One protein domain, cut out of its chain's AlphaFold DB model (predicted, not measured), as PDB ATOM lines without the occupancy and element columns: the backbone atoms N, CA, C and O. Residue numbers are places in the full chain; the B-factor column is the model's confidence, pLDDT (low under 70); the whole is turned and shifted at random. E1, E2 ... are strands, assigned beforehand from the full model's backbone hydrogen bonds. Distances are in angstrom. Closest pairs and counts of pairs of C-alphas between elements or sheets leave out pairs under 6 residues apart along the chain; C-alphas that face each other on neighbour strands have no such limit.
ATOM      1  N   ARG A 247      51.204 -52.447 -27.866       83.12
ATOM      2  CA  ARG A 247      52.185 -52.878 -28.850       83.12
ATOM      3  C   ARG A 247      51.425 -53.187 -30.128       83.12
ATOM      4  O   ARG A 247      50.664 -54.148 -30.162       83.12
ATOM      5  N   ALA A 248      51.567 -52.353 -31.149       85.94
ATOM      6  CA  ALA A 248      50.755 -52.454 -32.349       85.94
ATOM      7  C   ALA A 248      51.556 -52.228 -33.626       85.94
ATOM      8  O   ALA A 248      52.564 -51.520 -33.665       85.94
ATOM      9  N   ARG A 249      51.038 -52.803 -34.707       90.00
ATOM     10  CA  ARG A 249      51.383 -52.455 -36.083       90.00
ATOM     11  C   ARG A 249      50.111 -52.306 -36.904       90.00
ATOM     12  O   ARG A 249      49.149 -53.059 -36.731       90.00
ATOM     13  N   LEU A 250      50.140 -51.356 -37.825       93.44
ATOM     14  CA  LEU A 250      49.080 -51.123 -38.785       93.44
ATOM     15  C   LEU A 250      49.486 -51.729 -40.124       93.44
ATOM     16  O   LEU A 250      50.560 -51.435 -40.649       93.44
ATOM     17  N   ASN A 251      48.610 -52.549 -40.684       93.56
ATOM     18  CA  ASN A 251      48.727 -53.098 -42.024       93.56
ATOM     19  C   ASN A 251      47.643 -52.481 -42.899       93.56
ATOM     20  O   ASN A 251      46.498 -52.357 -42.476       93.56
ATOM     21  N   SER A 252      47.980 -52.140 -44.135       95.62
ATOM     22  CA  SER A 252      46.984 -51.741 -45.118       95.62
ATOM     23  C   SER A 252      47.291 -52.347 -46.472       95.62
ATOM     24  O   SER A 252      48.446 -52.361 -46.897       95.62
ATOM     25  N   CYS A 253      46.262 -52.863 -47.133       94.94
ATOM     26  CA  CYS A 253      46.350 -53.499 -48.436       94.94
ATOM     27  C   CYS A 253      45.315 -52.905 -49.388       94.94
ATOM     28  O   CYS A 253      44.210 -52.545 -48.985       94.94
ATOM     29  N   VAL A 254      45.670 -52.847 -50.665       94.56
ATOM     30  CA  VAL A 254      44.781 -52.425 -51.742       94.56
ATOM     31  C   VAL A 254      44.812 -53.430 -52.881       94.56
ATOM     32  O   VAL A 254      45.875 -53.942 -53.238       94.56
ATOM     33  N   ALA A 255      43.648 -53.660 -53.477       94.31
ATOM     34  CA  ALA A 255      43.484 -54.300 -54.771       94.31
ATOM     35  C   ALA A 255      42.800 -53.315 -55.725       94.31
ATOM     36  O   ALA A 255      41.733 -52.772 -55.424       94.31
ATOM     37  N   LEU A 256      43.410 -53.089 -56.884       92.00
ATOM     38  CA  LEU A 256      42.977 -52.104 -57.866       92.00
ATOM     39  C   LEU A 256      42.358 -52.771 -59.101       92.00
ATOM     40  O   LEU A 256      42.599 -53.938 -59.439       92.00
ATOM     41  N   SER A 257      41.515 -52.017 -59.796       89.88
ATOM     42  CA  SER A 257      40.896 -52.420 -61.060       89.88
ATOM     43  C   SER A 257      41.886 -52.399 -62.221       89.88
ATOM     44  O   SER A 257      41.780 -53.230 -63.122       89.88
ATOM     45  N   SER A 258      42.876 -51.509 -62.162       88.12
ATOM     46  CA  SER A 258      43.955 -51.370 -63.139       88.12
ATOM     47  C   SER A 258      45.249 -50.898 -62.464       88.12
ATOM     48  O   SER A 258      45.168 -50.259 -61.413       88.12
ATOM     49  N   PRO A 259      46.427 -51.148 -63.064       90.31
ATOM     50  CA  PRO A 259      47.696 -50.635 -62.558       90.31
ATOM     51  C   PRO A 259      47.704 -49.110 -62.424       90.31
ATOM     52  O   PRO A 259      47.292 -48.409 -63.351       90.31
ATOM     53  N   VAL A 260      48.216 -48.595 -61.305       90.50
ATOM     54  CA  VAL A 260      48.353 -47.148 -61.066       90.50
ATOM     55  C   VAL A 260      49.795 -46.766 -60.759       90.50
ATOM     56  O   VAL A 260      50.574 -47.561 -60.231       90.50
ATOM     57  N   ASN A 261      50.134 -45.518 -61.085       93.50
ATOM     58  CA  ASN A 261      51.364 -44.870 -60.647       93.50
ATOM     59  C   ASN A 261      51.035 -43.868 -59.546       93.50
ATOM     60  O   ASN A 261      50.081 -43.101 -59.684       93.50
ATOM     61  N   GLY A 262      51.829 -43.836 -58.480       94.62
ATOM     62  CA  GLY A 262      51.563 -42.953 -57.353       94.62
ATOM     63  C   GLY A 262      52.334 -43.328 -56.097       94.62
ATOM     64  O   GLY A 262      53.471 -43.791 -56.158       94.62
ATOM     65  N   LYS A 263      51.709 -43.119 -54.941       96.06
ATOM     66  CA  LYS A 263      52.257 -43.493 -53.638       96.06
ATOM     67  C   LYS A 263      51.174 -44.010 -52.704       96.06
ATOM     68  O   LYS A 263      50.034 -43.549 -52.741       96.06
ATOM     69  N   PHE A 264      51.571 -44.923 -51.834       97.00
ATOM     70  CA  PHE A 264      50.772 -45.464 -50.752       97.00
ATOM     71  C   PHE A 264      51.391 -45.031 -49.422       97.00
ATOM     72  O   PHE A 264      52.502 -45.428 -49.080       97.00
ATOM     73  N   GLU A 265      50.682 -44.179 -48.694       97.31
ATOM     74  CA  GLU A 265      51.055 -43.666 -47.383       97.31
ATOM     75  C   GLU A 265      50.283 -44.406 -46.283       97.31
ATOM     76  O   GLU A 265      49.055 -44.524 -46.342       97.31
ATOM     77  N   LEU A 266      50.995 -44.873 -45.260       97.25
ATOM     78  CA  LEU A 266      50.429 -45.522 -44.082       97.25
ATOM     79  C   LEU A 266      51.105 -44.997 -42.819       97.25
ATOM     80  O   LEU A 266      52.323 -45.067 -42.712       97.25
ATOM     81  N   GLY A 267      50.339 -44.513 -41.851       95.56
ATOM     82  CA  GLY A 267      50.885 -44.034 -40.587       95.56
ATOM     83  C   GLY A 267      49.890 -44.128 -39.447       95.56
ATOM     84  O   GLY A 267      48.682 -44.255 -39.659       95.56
ATOM     85  N   ALA A 268      50.432 -44.066 -38.242       93.62
ATOM     86  CA  ALA A 268      49.692 -44.044 -36.995       93.62
ATOM     87  C   ALA A 268      50.384 -43.088 -36.030       93.62
ATOM     88  O   ALA A 268      51.605 -43.042 -36.039       93.62
ATOM     89  N   ASP A 269      49.615 -42.365 -35.228       90.88
ATOM     90  CA  ASP A 269      50.108 -41.518 -34.144       90.88
ATOM     91  C   ASP A 269      50.674 -42.415 -33.029       90.88
ATOM     92  O   ASP A 269      49.943 -43.201 -32.407       90.88
ATOM     93  N   GLN A 270      51.997 -42.368 -32.865       89.00
ATOM     94  CA  GLN A 270      52.778 -43.212 -31.963       89.00
ATOM     95  C   GLN A 270      53.091 -42.503 -30.647       89.00
ATOM     96  O   GLN A 270      53.335 -43.184 -29.651       89.00
ATOM     97  N   ASP A 271      53.091 -41.171 -30.616       84.31
ATOM     98  CA  ASP A 271      53.420 -40.384 -29.424       84.31
ATOM     99  C   ASP A 271      52.203 -39.736 -28.741       84.31
ATOM    100  O   ASP A 271      52.324 -39.221 -27.625       84.31
ATOM    101  N   GLY A 272      51.021 -39.853 -29.346       80.69
ATOM    102  CA  GLY A 272      49.752 -39.380 -28.816       80.69
ATOM    103  C   GLY A 272      49.587 -37.864 -28.878       80.69
ATOM    104  O   GLY A 272      48.766 -37.328 -28.127       80.69
ATOM    105  N   ASP A 273      50.352 -37.156 -29.716       80.75
ATOM    106  CA  ASP A 273      50.242 -35.702 -29.874       80.75
ATOM    107  C   ASP A 273      49.025 -35.263 -30.723       80.75
ATOM    108  O   ASP A 273      48.740 -34.064 -30.860       80.75
ATOM    109  N   GLY A 274      48.278 -36.234 -31.264       83.56
ATOM    110  CA  GLY A 274      47.102 -36.028 -32.099       83.56
ATOM    111  C   GLY A 274      47.433 -35.742 -33.565       83.56
ATOM    112  O   GLY A 274      46.559 -35.288 -34.315       83.56
ATOM    113  N   LYS A 275      48.678 -35.956 -33.996       89.00
ATOM    114  CA  LYS A 275      49.155 -35.757 -35.366       89.00
ATOM    115  C   LYS A 275      49.947 -36.982 -35.818       89.00
ATOM    116  O   LYS A 275      50.375 -37.813 -35.042       89.00
ATOM    117  N   ILE A 276      50.096 -37.113 -37.136       91.75
ATOM    118  CA  ILE A 276      50.964 -38.132 -37.736       91.75
ATOM    119  C   ILE A 276      52.092 -37.385 -38.429       91.75
ATOM    120  O   ILE A 276      51.890 -36.733 -39.460       91.75
ATOM    121  N   SER A 277      53.276 -37.453 -37.838       91.12
ATOM    122  CA  SER A 277      54.496 -36.862 -38.361       91.12
ATOM    123  C   SER A 277      55.095 -37.704 -39.496       91.12
ATOM    124  O   SER A 277      54.738 -38.858 -39.733       91.12
ATOM    125  N   ASN A 278      56.080 -37.143 -40.204       89.19
ATOM    126  CA  ASN A 278      56.793 -37.871 -41.260       89.19
ATOM    127  C   ASN A 278      57.585 -39.083 -40.733       89.19
ATOM    128  O   ASN A 278      57.931 -39.957 -41.522       89.19
ATOM    129  N   GLN A 279      57.912 -39.123 -39.438       88.88
ATOM    130  CA  GLN A 279      58.641 -40.245 -38.829       88.88
ATOM    131  C   GLN A 279      57.719 -41.436 -38.539       88.88
ATOM    132  O   GLN A 279      58.173 -42.578 -38.484       88.88
ATOM    133  N   GLU A 280      56.421 -41.170 -38.422       91.62
ATOM    134  CA  GLU A 280      55.369 -42.147 -38.144       91.62
ATOM    135  C   GLU A 280      54.660 -42.631 -39.416       91.62
ATOM    136  O   GLU A 280      53.785 -43.499 -39.370       91.62
ATOM    137  N   LEU A 281      55.055 -42.074 -40.565       94.31
ATOM    138  CA  LEU A 281      54.517 -42.371 -41.881       94.31
ATOM    139  C   LEU A 281      55.468 -43.281 -42.667       94.31
ATOM    140  O   LEU A 281      56.650 -42.997 -42.846       94.31
ATOM    141  N   VAL A 282      54.921 -44.359 -43.213       95.88
ATOM    142  CA  VAL A 282      55.559 -45.218 -44.207       95.88
ATOM    143  C   VAL A 282      54.988 -44.870 -45.574       95.88
ATOM    144  O   VAL A 282      53.775 -44.909 -45.774       95.88
ATOM    145  N   THR A 283      55.865 -44.568 -46.527       95.56
ATOM    146  CA  THR A 283      55.482 -44.269 -47.910       95.56
ATOM    147  C   THR A 283      56.078 -45.311 -48.844       95.56
ATOM    148  O   THR A 283      57.295 -45.479 -48.893       95.56
ATOM    149  N   LEU A 284      55.221 -45.985 -49.606       95.56
ATOM    150  CA  LEU A 284      55.596 -46.925 -50.656       95.56
ATOM    151  C   LEU A 284      55.275 -46.303 -52.026       95.56
ATOM    152  O   LEU A 284      54.112 -45.976 -52.270       95.56
ATOM    153  N   PRO A 285      56.250 -46.119 -52.931       94.81
ATOM    154  CA  PRO A 285      55.948 -45.750 -54.310       94.81
ATOM    155  C   PRO A 285      55.186 -46.883 -55.011       94.81
ATOM    156  O   PRO A 285      55.504 -48.058 -54.837       94.81
ATOM    157  N   LEU A 286      54.181 -46.519 -55.804       93.00
ATOM    158  CA  LEU A 286      53.441 -47.434 -56.669       93.00
ATOM    159  C   LEU A 286      53.883 -47.180 -58.107       93.00
ATOM    160  O   LEU A 286      53.680 -46.084 -58.633       93.00
ATOM    161  N   GLU A 287      54.487 -48.184 -58.731       92.69
ATOM    162  CA  GLU A 287      54.969 -48.121 -60.111       92.69
ATOM    163  C   GLU A 287      54.247 -49.192 -60.920       92.69
ATOM    164  O   GLU A 287      54.581 -50.375 -60.866       92.69
ATOM    165  N   SER A 288      53.203 -48.776 -61.635       88.81
ATOM    166  CA  SER A 288      52.361 -49.639 -62.461       88.81
ATOM    167  C   SER A 288      51.893 -50.892 -61.709       88.81
ATOM    168  O   SER A 288      51.961 -52.009 -62.224       88.81
ATOM    169  N   THR A 289      51.426 -50.691 -60.478       88.12
ATOM    170  CA  THR A 289      51.054 -51.757 -59.544       88.12
ATOM    171  C   THR A 289      49.531 -51.870 -59.443       88.12
ATOM    172  O   THR A 289      48.845 -50.851 -59.372       88.12
ATOM    173  N   ASP A 290      48.995 -53.092 -59.448       90.19
ATOM    174  CA  ASP A 290      47.559 -53.395 -59.327       90.19
ATOM    175  C   ASP A 290      47.152 -53.890 -57.926       90.19
ATOM    176  O   ASP A 290      45.967 -53.944 -57.601       90.19
ATOM    177  N   SER A 291      48.119 -54.223 -57.071       93.25
ATOM    178  CA  SER A 291      47.906 -54.554 -55.666       93.25
ATOM    179  C   SER A 291      49.141 -54.237 -54.830       93.25
ATOM    180  O   SER A 291      50.274 -54.458 -55.251       93.25
ATOM    181  N   ALA A 292      48.937 -53.703 -53.631       94.62
ATOM    182  CA  ALA A 292      50.040 -53.363 -52.742       94.62
ATOM    183  C   ALA A 292      49.629 -53.524 -51.284       94.62
ATOM    184  O   ALA A 292      48.483 -53.259 -50.926       94.62
ATOM    185  N   CYS A 293      50.586 -53.903 -50.439       94.44
ATOM    186  CA  CYS A 293      50.427 -53.907 -48.993       94.44
ATOM    187  C   CYS A 293      51.574 -53.132 -48.348       94.44
ATOM    188  O   CYS A 293      52.743 -53.323 -48.686       94.44
ATOM    189  N   VAL A 294      51.232 -52.284 -47.387       94.88
ATOM    190  CA  VAL A 294      52.172 -51.517 -46.572       94.88
ATOM    191  C   VAL A 294      51.918 -51.862 -45.114       94.88
ATOM    192  O   VAL A 294      50.786 -52.123 -44.708       94.88
ATOM    193  N   LYS A 295      52.987 -51.886 -44.322       94.25
ATOM    194  CA  LYS A 295      52.914 -52.078 -42.875       94.25
ATOM    195  C   LYS A 295      53.761 -51.039 -42.164       94.25
ATOM    196  O   LYS A 295      54.854 -50.712 -42.632       94.25
ATOM    197  N   THR A 296      53.272 -50.545 -41.034       93.19
ATOM    198  CA  THR A 296      54.094 -49.764 -40.113       93.19
ATOM    199  C   THR A 296      55.064 -50.685 -39.377       93.19
ATOM    200  O   THR A 296      54.949 -51.917 -39.408       93.19
ATOM    201  N   ARG A 297      56.044 -50.087 -38.698       88.00
ATOM    202  CA  ARG A 297      56.812 -50.819 -37.687       88.00
ATOM    203  C   ARG A 297      55.884 -51.206 -36.539       88.00
ATOM    204  O   ARG A 297      54.871 -50.548 -36.307       88.00
ATOM    205  N   GLU A 298      56.241 -52.287 -35.862       87.31
ATOM    206  CA  GLU A 298      55.612 -52.655 -34.602       87.31
ATOM    207  C   GLU A 298      56.256 -51.836 -33.484       87.31
ATOM    208  O   GLU A 298      57.473 -51.893 -33.303       87.31
ATOM    209  N   VAL A 299      55.448 -51.042 -32.787       85.69
ATOM    210  CA  VAL A 299      55.887 -50.124 -31.729       85.69
ATOM    211  C   VAL A 299      54.816 -50.033 -30.644       85.69
ATOM    212  O   VAL A 299      53.676 -50.446 -30.857       85.69
ATOM    213  N   ASN A 300      55.176 -49.499 -29.479       82.88
ATOM    214  CA  ASN A 300      54.194 -49.131 -28.464       82.88
ATOM    215  C   ASN A 300      53.541 -47.806 -28.859       82.88
ATOM    216  O   ASN A 300      54.242 -46.826 -29.086       82.88
ATOM    217  N   ILE A 301      52.216 -47.796 -28.944       86.12
ATOM    218  CA  ILE A 301      51.402 -46.622 -29.269       86.12
ATOM    219  C   ILE A 301      50.390 -46.354 -28.148       86.12
ATOM    220  O   ILE A 301      50.172 -47.226 -27.292       86.12
ATOM    221  N   PRO A 302      49.766 -45.167 -28.119       86.25
ATOM    222  CA  PRO A 302      48.725 -44.880 -27.153       86.25
ATOM    223  C   PRO A 302      47.533 -45.836 -27.215       86.25
ATOM    224  O   PRO A 302      47.276 -46.511 -28.207       86.25
ATOM    225  N   LEU A 303      46.745 -45.845 -26.136       83.06
ATOM    226  CA  LEU A 303      45.499 -46.623 -26.020       83.06
ATOM    227  C   LEU A 303      44.435 -46.190 -27.040       83.06
ATOM    228  O   LEU A 303      43.446 -46.888 -27.275       83.06
ATOM    229  N   THR A 304      44.641 -45.026 -27.649       86.25
ATOM    230  CA  THR A 304      43.841 -44.497 -28.737       86.25
ATOM    231  C   THR A 304      44.757 -43.735 -29.685       86.25
ATOM    232  O   THR A 304      45.392 -42.780 -29.253       86.25
ATOM    233  N   SER A 305      44.822 -44.139 -30.954       88.69
ATOM    234  CA  SER A 305      45.731 -43.522 -31.932       88.69
ATOM    235  C   SER A 305      45.010 -43.102 -33.197       88.69
ATOM    236  O   SER A 305      44.165 -43.831 -33.729       88.69
ATOM    237  N   LEU A 306      45.384 -41.924 -33.702       92.19
ATOM    238  CA  LEU A 306      45.028 -41.492 -35.044       92.19
ATOM    239  C   LEU A 306      45.744 -42.395 -36.052       92.19
ATOM    240  O   LEU A 306      46.911 -42.736 -35.873       92.19
ATOM    241  N   TYR A 307      45.075 -42.768 -37.133       94.31
ATOM    242  CA  TYR A 307      45.683 -43.491 -38.239       94.31
ATOM    243  C   TYR A 307      45.349 -42.853 -39.576       94.31
ATOM    244  O   TYR A 307      44.314 -42.208 -39.770       94.31
ATOM    245  N   LYS A 308      46.247 -43.072 -40.533       95.88
ATOM    246  CA  LYS A 308      46.082 -42.667 -41.919       95.88
ATOM    247  C   LYS A 308      46.546 -43.776 -42.833       95.88
ATOM    248  O   LYS A 308      47.696 -44.193 -42.781       95.88
ATOM    249  N   SER A 309      45.669 -44.176 -43.736       96.44
ATOM    250  CA  SER A 309      45.998 -44.986 -44.894       96.44
ATOM    251  C   SER A 309      45.493 -44.266 -46.136       96.44
ATOM    252  O   SER A 309      44.309 -43.953 -46.225       96.44
ATOM    253  N   GLN A 310      46.379 -43.937 -47.072       96.75
ATOM    254  CA  GLN A 310      46.025 -43.142 -48.243       96.75
ATOM    255  C   GLN A 310      46.825 -43.568 -49.467       96.75
ATOM    256  O   GLN A 310      48.042 -43.706 -49.414       96.75
ATOM    257  N   ILE A 311      46.134 -43.693 -50.592       96.12
ATOM    258  CA  ILE A 311      46.723 -43.915 -51.902       96.12
ATOM    259  C   ILE A 311      46.478 -42.669 -52.730       96.12
ATOM    260  O   ILE A 311      45.337 -42.239 -52.910       96.12
ATOM    261  N   THR A 312      47.566 -42.106 -53.233       96.06
ATOM    262  CA  THR A 312      47.551 -40.904 -54.057       96.06
ATOM    263  C   THR A 312      48.139 -41.247 -55.416       96.06
ATOM    264  O   THR A 312      49.226 -41.826 -55.480       96.06
ATOM    265  N   GLY A 313      47.445 -40.895 -56.491       93.81
ATOM    266  CA  GLY A 313      47.941 -41.070 -57.848       93.81
ATOM    267  C   GLY A 313      49.041 -40.073 -58.216       93.81
ATOM    268  O   GLY A 313      49.366 -39.136 -57.482       93.81
ATOM    269  N   SER A 314      49.657 -40.300 -59.373       91.31
ATOM    270  CA  SER A 314      50.769 -39.495 -59.896       91.31
ATOM    271  C   SER A 314      50.459 -38.006 -60.098       91.31
ATOM    272  O   SER A 314      51.394 -37.204 -60.117       91.31
ATOM    273  N   GLN A 315      49.185 -37.619 -60.232       89.94
ATOM    274  CA  GLN A 315      48.774 -36.219 -60.382       89.94
ATOM    275  C   GLN A 315      48.359 -35.586 -59.043       89.94
ATOM    276  O   GLN A 315      47.989 -34.413 -59.003       89.94
ATOM    277  N   GLY A 316      48.475 -36.327 -57.936       90.06
ATOM    278  CA  GLY A 316      48.127 -35.870 -56.590       90.06
ATOM    279  C   GLY A 316      46.678 -36.154 -56.181       90.06
ATOM    280  O   GLY A 316      46.269 -35.755 -55.093       90.06
ATOM    281  N   GLU A 317      45.909 -36.841 -57.020       93.88
ATOM    282  CA  GLU A 317      44.533 -37.249 -56.763       93.88
ATOM    283  C   GLU A 317      44.451 -38.364 -55.711       93.88
ATOM    284  O   GLU A 317      45.267 -39.285 -55.701       93.88
ATOM    285  N   ILE A 318      43.458 -38.306 -54.820       95.12
ATOM    286  CA  ILE A 318      43.217 -39.366 -53.832       95.12
ATOM    287  C   ILE A 318      42.466 -40.505 -54.525       95.12
ATOM    288  O   ILE A 318      41.343 -40.318 -54.984       95.12
ATOM    289  N   ILE A 319      43.089 -41.682 -54.591       94.44
ATOM    290  CA  ILE A 319      42.488 -42.903 -55.149       94.44
ATOM    291  C   ILE A 319      41.698 -43.639 -54.064       94.44
ATOM    292  O   ILE A 319      40.573 -44.074 -54.294       94.44
ATOM    293  N   ALA A 320      42.289 -43.770 -52.876       94.88
ATOM    294  CA  ALA A 320      41.653 -44.353 -51.701       94.88
ATOM    295  C   ALA A 320      42.198 -43.699 -50.434       94.88
ATOM    296  O   ALA A 320      43.380 -43.355 -50.363       94.88
ATOM    297  N   LYS A 321      41.359 -43.556 -49.415       95.69
ATOM    298  CA  LYS A 321      41.735 -43.015 -48.116       95.69
ATOM    299  C   LYS A 321      40.868 -43.619 -47.022       95.69
ATOM    300  O   LYS A 321      39.654 -43.718 -47.153       95.69
ATOM    301  N   ASN A 322      41.510 -43.995 -45.926       93.81
ATOM    302  CA  ASN A 322      40.875 -44.373 -44.676       93.81
ATOM    303  C   ASN A 322      41.696 -43.739 -43.550       93.81
ATOM    304  O   ASN A 322      42.874 -44.054 -43.364       93.81
ATOM    305  N   THR A 323      41.089 -42.788 -42.852       93.56
ATOM    306  CA  THR A 323      41.700 -42.049 -41.742       93.56
ATOM    307  C   THR A 323      40.734 -41.993 -40.584       93.56
ATOM    308  O   THR A 323      39.551 -41.758 -40.816       93.56
ATOM    309  N   GLY A 324      41.225 -42.102 -39.362       90.94
ATOM    310  CA  GLY A 324      40.370 -41.987 -38.192       90.94
ATOM    311  C   GLY A 324      41.114 -42.244 -36.898       90.94
ATOM    312  O   GLY A 324      42.326 -42.445 -36.896       90.94
ATOM    313  N   LEU A 325      40.375 -42.232 -35.805       88.31
ATOM    314  CA  LEU A 325      40.834 -42.459 -34.452       88.31
ATOM    315  C   LEU A 325      40.384 -43.849 -34.013       88.31
ATOM    316  O   LEU A 325      39.202 -44.185 -34.090       88.31
ATOM    317  N   TYR A 326      41.326 -44.675 -33.568       87.12
ATOM    318  CA  TYR A 326      41.045 -46.058 -33.196       87.12
ATOM    319  C   TYR A 326      41.233 -46.275 -31.696       87.12
ATOM    320  O   TYR A 326      42.302 -45.982 -31.167       87.12
ATOM    321  N   ASP A 327      40.214 -46.812 -31.024       82.88
ATOM    322  CA  ASP A 327      40.251 -47.189 -29.611       82.88
ATOM    323  C   ASP A 327      40.673 -48.653 -29.467       82.88
ATOM    324  O   ASP A 327      39.936 -49.579 -29.820       82.88
ATOM    325  N   PHE A 328      41.871 -48.877 -28.938       79.44
ATOM    326  CA  PHE A 328      42.417 -50.222 -28.808       79.44
ATOM    327  C   PHE A 328      41.860 -51.009 -27.633       79.44
ATOM    328  O   PHE A 328      41.865 -52.238 -27.694       79.44
ATOM    329  N   LEU A 329      41.365 -50.328 -26.598       73.19
ATOM    330  CA  LEU A 329      40.751 -50.985 -25.448       73.19
ATOM    331  C   LEU A 329      39.349 -51.470 -25.800       73.19
ATOM    332  O   LEU A 329      39.003 -52.621 -25.550       73.19
ATOM    333  N   ASN A 330      38.566 -50.605 -26.448       72.88
ATOM    334  CA  ASN A 330      37.220 -50.949 -26.903       72.88
ATOM    335  C   ASN A 330      37.216 -51.711 -28.239       72.88
ATOM    336  O   ASN A 330      36.171 -52.193 -28.673       72.88
ATOM    337  N   LYS A 331      38.385 -51.864 -28.877       74.81
ATOM    338  CA  LYS A 331      38.580 -52.630 -30.120       74.81
ATOM    339  C   LYS A 331      37.738 -52.087 -31.280       74.81
ATOM    340  O   LYS A 331      37.296 -52.844 -32.147       74.81
ATOM    341  N   SER A 332      37.533 -50.775 -31.310       74.19
ATOM    342  CA  SER A 332      36.604 -50.110 -32.222       74.19
ATOM    343  C   SER A 332      37.173 -48.801 -32.756       74.19
ATOM    344  O   SER A 332      37.875 -48.080 -32.052       74.19
ATOM    345  N   ALA A 333      36.823 -48.452 -33.995       76.12
ATOM    346  CA  ALA A 333      37.048 -47.100 -34.496       76.12
ATOM    347  C   ALA A 333      36.104 -46.123 -33.774       76.12
ATOM    348  O   ALA A 333      34.907 -46.394 -33.680       76.12
ATOM    349  N   ILE A 334      36.643 -45.011 -33.270       77.00
ATOM    350  CA  ILE A 334      35.868 -43.899 -32.695       77.00
ATOM    351  C   ILE A 334      35.304 -43.049 -33.830       77.00
ATOM    352  O   ILE A 334      34.115 -42.747 -33.862       77.00
ATOM    353  N   ASP A 335      36.160 -42.709 -34.792       79.25
ATOM    354  CA  ASP A 335      35.765 -42.117 -36.059       79.25
ATOM    355  C   ASP A 335      36.526 -42.783 -37.213       79.25
ATOM    356  O   ASP A 335      37.590 -43.382 -37.046       79.25
ATOM    357  N   SER A 336      35.923 -42.765 -38.401       81.88
ATOM    358  CA  SER A 336      36.538 -43.306 -39.609       81.88
ATOM    359  C   SER A 336      35.990 -42.579 -40.828       81.88
ATOM    360  O   SER A 336      34.814 -42.690 -41.172       81.88
ATOM    361  N   ASN A 337      36.861 -41.815 -41.479       88.56
ATOM    362  CA  ASN A 337      36.592 -41.115 -42.725       88.56
ATOM    363  C   ASN A 337      37.164 -41.924 -43.886       88.56
ATOM    364  O   ASN A 337      38.380 -42.124 -43.983       88.56
ATOM    365  N   LYS A 338      36.268 -42.363 -44.768       91.62
ATOM    366  CA  LYS A 338      36.554 -43.270 -45.878       91.62
ATOM    367  C   LYS A 338      36.226 -42.603 -47.206       91.62
ATOM    368  O   LYS A 338      35.152 -42.033 -47.361       91.62
ATOM    369  N   GLU A 339      37.139 -42.710 -48.159       92.50
ATOM    370  CA  GLU A 339      36.986 -42.203 -49.521       92.50
ATOM    371  C   GLU A 339      37.643 -43.191 -50.489       92.50
ATOM    372  O   GLU A 339      38.727 -43.708 -50.214       92.50
ATOM    373  N   SER A 340      37.002 -43.477 -51.618       91.75
ATOM    374  CA  SER A 340      37.585 -44.319 -52.667       91.75
ATOM    375  C   SER A 340      36.987 -43.997 -54.028       91.75
ATOM    376  O   SER A 340      35.780 -43.783 -54.122       91.75
ATOM    377  N   GLN A 341      37.807 -44.047 -55.076       91.69
ATOM    378  CA  GLN A 341      37.344 -44.028 -56.463       91.69
ATOM    379  C   GLN A 341      36.881 -45.436 -56.853       91.69
ATOM    380  O   GLN A 341      37.704 -46.338 -57.028       91.69
ATOM    381  N   GLU A 342      35.565 -45.637 -56.955       84.00
ATOM    382  CA  GLU A 342      34.951 -46.951 -57.201       84.00
ATOM    383  C   GLU A 342      35.453 -47.604 -58.498       84.00
ATOM    384  O   GLU A 342      35.656 -48.816 -58.538       84.00
ATOM    385  N   GLU A 343      35.726 -46.819 -59.546       87.31
ATOM    386  CA  GLU A 343      36.279 -47.341 -60.798       87.31
ATOM    387  C   GLU A 343      37.701 -47.916 -60.664       87.31
ATOM    388  O   GLU A 343      38.086 -48.790 -61.446       87.31
ATOM    389  N   LEU A 344      38.484 -47.461 -59.680       87.69
ATOM    390  CA  LEU A 344      39.893 -47.832 -59.519       87.69
ATOM    391  C   LEU A 344      40.132 -48.837 -58.394       87.69
ATOM    392  O   LEU A 344      41.103 -49.588 -58.471       87.69
ATOM    393  N   VAL A 345      39.293 -48.863 -57.359       89.88
ATOM    394  CA  VAL A 345      39.536 -49.626 -56.128       89.88
ATOM    395  C   VAL A 345      38.545 -50.776 -56.015       89.88
ATOM    396  O   VAL A 345      37.357 -50.544 -55.815       89.88
ATOM    397  N   LYS A 346      39.043 -52.016 -56.071       90.38
ATOM    398  CA  LYS A 346      38.238 -53.218 -55.798       90.38
ATOM    399  C   LYS A 346      38.093 -53.451 -54.299       90.38
ATOM    400  O   LYS A 346      36.991 -53.635 -53.793       90.38
ATOM    401  N   GLU A 347      39.223 -53.433 -53.599       91.31
ATOM    402  CA  GLU A 347      39.285 -53.624 -52.154       91.31
ATOM    403  C   GLU A 347      40.334 -52.692 -51.552       91.31
ATOM    404  O   GLU A 347      41.437 -52.552 -52.084       91.31
ATOM    405  N   PHE A 348      39.996 -52.075 -50.423       90.69
ATOM    406  CA  PHE A 348      40.934 -51.320 -49.606       90.69
ATOM    407  C   PHE A 348      40.740 -51.681 -48.137       90.69
ATOM    408  O   PHE A 348      39.666 -51.489 -47.567       90.69
ATOM    409  N   LYS A 349      41.781 -52.244 -47.530       90.81
ATOM    410  CA  LYS A 349      41.714 -52.914 -46.235       90.81
ATOM    411  C   LYS A 349      42.739 -52.332 -45.284       90.81
ATOM    412  O   LYS A 349      43.917 -52.315 -45.611       90.81
ATOM    413  N   VAL A 350      42.307 -51.959 -44.084       89.69
ATOM    414  CA  VAL A 350      43.166 -51.491 -42.989       89.69
ATOM    415  C   VAL A 350      43.009 -52.444 -41.806       89.69
ATOM    416  O   VAL A 350      41.895 -52.760 -41.408       89.69
ATOM    417  N   GLN A 351      44.107 -52.945 -41.244       88.94
ATOM    418  CA  GLN A 351      44.095 -53.907 -40.139       88.94
ATOM    419  C   GLN A 351      45.107 -53.540 -39.062       88.94
ATOM    420  O   GLN A 351      46.291 -53.358 -39.340       88.94
ATOM    421  N   TRP A 352      44.644 -53.537 -37.822       85.88
ATOM    422  CA  TRP A 352      45.472 -53.471 -36.633       85.88
ATOM    423  C   TRP A 352      45.829 -54.875 -36.163       85.88
ATOM    424  O   TRP A 352      44.950 -55.716 -35.976       85.88
ATOM    425  N   ILE A 353      47.120 -55.100 -35.938       84.19
ATOM    426  CA  ILE A 353      47.634 -56.238 -35.174       84.19
ATOM    427  C   ILE A 353      48.190 -55.649 -33.889       84.19
ATOM    428  O   ILE A 353      49.044 -54.762 -33.961       84.19
ATOM    429  N   ARG A 354      47.665 -56.078 -32.742       78.94
ATOM    430  CA  ARG A 354      47.925 -55.411 -31.469       78.94
ATOM    431  C   ARG A 354      47.985 -56.362 -30.290       78.94
ATOM    432  O   ARG A 354      47.285 -57.364 -30.264       78.94
ATOM    433  N   THR A 355      48.699 -55.930 -29.268       73.06
ATOM    434  CA  THR A 355      48.767 -56.569 -27.960       73.06
ATOM    435  C   THR A 355      48.635 -55.461 -26.919       73.06
ATOM    436  O   THR A 355      49.586 -54.691 -26.734       73.06
ATOM    437  N   PRO A 356      47.457 -55.288 -26.290       65.94
ATOM    438  CA  PRO A 356      47.292 -54.325 -25.210       65.94
ATOM    439  C   PRO A 356      48.248 -54.653 -24.061       65.94
ATOM    440  O   PRO A 356      48.279 -55.773 -23.566       65.94
ATOM    441  N   VAL A 357      49.029 -53.671 -23.629       68.44
ATOM    442  CA  VAL A 357      49.831 -53.710 -22.403       68.44
ATOM    443  C   VAL A 357      49.293 -52.598 -21.514       68.44
ATOM    444  O   VAL A 357      49.925 -51.561 -21.310       68.44
ATOM    445  N   ALA A 358      48.047 -52.770 -21.073       61.28
ATOM    446  CA  ALA A 358      47.277 -51.729 -20.407       61.28
ATOM    447  C   ALA A 358      46.401 -52.299 -19.292       61.28
ATOM    448  O   ALA A 358      45.998 -53.456 -19.330       61.28
ATOM    449  N   GLU A 382      47.618 -61.229 -28.047       57.47
ATOM    450  CA  GLU A 382      47.646 -60.601 -29.378       57.47
ATOM    451  C   GLU A 382      46.295 -60.772 -30.092       57.47
ATOM    452  O   GLU A 382      45.748 -61.871 -30.182       57.47
ATOM    453  N   GLU A 383      45.778 -59.681 -30.649       62.81
ATOM    454  CA  GLU A 383      44.508 -59.634 -31.361       62.81
ATOM    455  C   GLU A 383      44.620 -58.893 -32.694       62.81
ATOM    456  O   GLU A 383      45.381 -57.934 -32.861       62.81
ATOM    457  N   VAL A 384      43.788 -59.311 -33.653       61.50
ATOM    458  CA  VAL A 384      43.691 -58.700 -34.981       61.50
ATOM    459  C   VAL A 384      42.281 -58.169 -35.194       61.50
ATOM    460  O   VAL A 384      41.308 -58.911 -35.117       61.50
ATOM    461  N   THR A 385      42.163 -56.887 -35.526       68.06
ATOM    462  CA  THR A 385      40.888 -56.293 -35.971       68.06
ATOM    463  C   THR A 385      41.144 -55.384 -37.157       68.06
ATOM    464  O   THR A 385      42.227 -54.820 -37.300       68.06
ATOM    465  N   GLY A 386      40.172 -55.260 -38.050       57.81
ATOM    466  CA  GLY A 386      40.351 -54.478 -39.258       57.81
ATOM    467  C   GLY A 386      39.044 -53.985 -39.833       57.81
ATOM    468  O   GLY A 386      37.964 -54.389 -39.415       57.81
ATOM    469  N   ASP A 387      39.194 -53.107 -40.804       58.94
ATOM    470  CA  ASP A 387      38.137 -52.396 -41.484       58.94
ATOM    471  C   ASP A 387      38.369 -52.488 -43.000       58.94
ATOM    472  O   ASP A 387      39.507 -52.382 -43.472       58.94
ATOM    473  N   ILE A 388      37.306 -52.757 -43.761       66.69
ATOM    474  CA  ILE A 388      37.378 -53.122 -45.184       66.69
ATOM    475  C   ILE A 388      36.404 -52.250 -45.984       66.69
ATOM    476  O   ILE A 388      35.236 -52.121 -45.626       66.69
ATOM    477  N   ILE A 389      36.882 -51.681 -47.090       65.25
ATOM    478  CA  ILE A 389      36.069 -51.057 -48.139       65.25
ATOM    479  C   ILE A 389      36.076 -51.990 -49.354       65.25
ATOM    480  O   ILE A 389      37.147 -52.368 -49.826       65.25
ATOM    481  N   GLN A 390      34.894 -52.342 -49.864       64.50
ATOM    482  CA  GLN A 390      34.710 -53.167 -51.064       64.50
ATOM    483  C   GLN A 390      33.746 -52.470 -52.026       64.50
ATOM    484  O   GLN A 390      32.623 -52.154 -51.636       64.50
ATOM    485  N   ASN A 391      34.160 -52.277 -53.280       52.03
ATOM    486  CA  ASN A 391      33.327 -51.665 -54.318       52.03
ATOM    487  C   ASN A 391      33.091 -52.678 -55.458       52.03
ATOM    488  O   ASN A 391      34.051 -53.150 -56.068       52.03
TER     489      ASN A 391
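What this domain is: This is residues 247 to 358 and 382 to 391 of the 460 residues of an uncharacterized protein of Chloroflexi bacterium (UniProt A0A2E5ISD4). Picture a long, narrow roll made of one twisted sheet, nearly closed: the hairpin of E1 and E2 folds back on itself, E4, E5 and E6 run along one side and E7 and E8 along the other, with E6 and E8 as unjoined edges. The printed part has 122 residues with no named helix and eight strands, E1 to E8, in a branched antiparallel sheet of class all strand. It is compact, with a radius of gyration of the C-alphas of 13.9 A, and spans 43 by 27 by 21 A.

How they stand to each other: Begin at E1, residues 247 to 268, which bends by 168 degrees. On one side of it find E2, residues 281 to 295, its hairpin partner (N 264 to O 284, 2.8 A), and E3, residues 299 to 301 (N 248 to O 299, 2.9 A). On the other side find E4, residues 304 to 313 (N 265 to O 310, 2.8 A), and E7, residues 345 to 358 (N 251 to O 351, 2.8 A). E4 opens a meander, each strand the antiparallel neighbour of the one before, with E5, residues 318 to 327 (N 309 to O 322, 2.8 A), and E6, residues 332 to 340 (N 323 to O 337, 3.0 A). E8, residues 383 to 390, is antiparallel to E7 (N 350 to O 387, 2.9 A).

Where its parts are: Find C-alpha 247 at (52.185, -52.878, -28.850), C-alpha 258 at (43.955, -51.370, -63.139) and C-alpha 268 at (49.692, -44.044, -36.995); E1 measures 12.3 A end to end. E4 covers 29.6 A, E7 36.6 A and E8 22.9 A, ending at (34.710, -53.167, -51.064).

The domain as a whole: C-alphas 315 and 358 are farthest apart, 42.9 A. Residues 359 to 381 are cut out, leaving 12.6 A between C-alphas 358 and 382. The link from E1 to E2 is long. Residues 356 to 358 and 382 to 391 have pLDDT under 70.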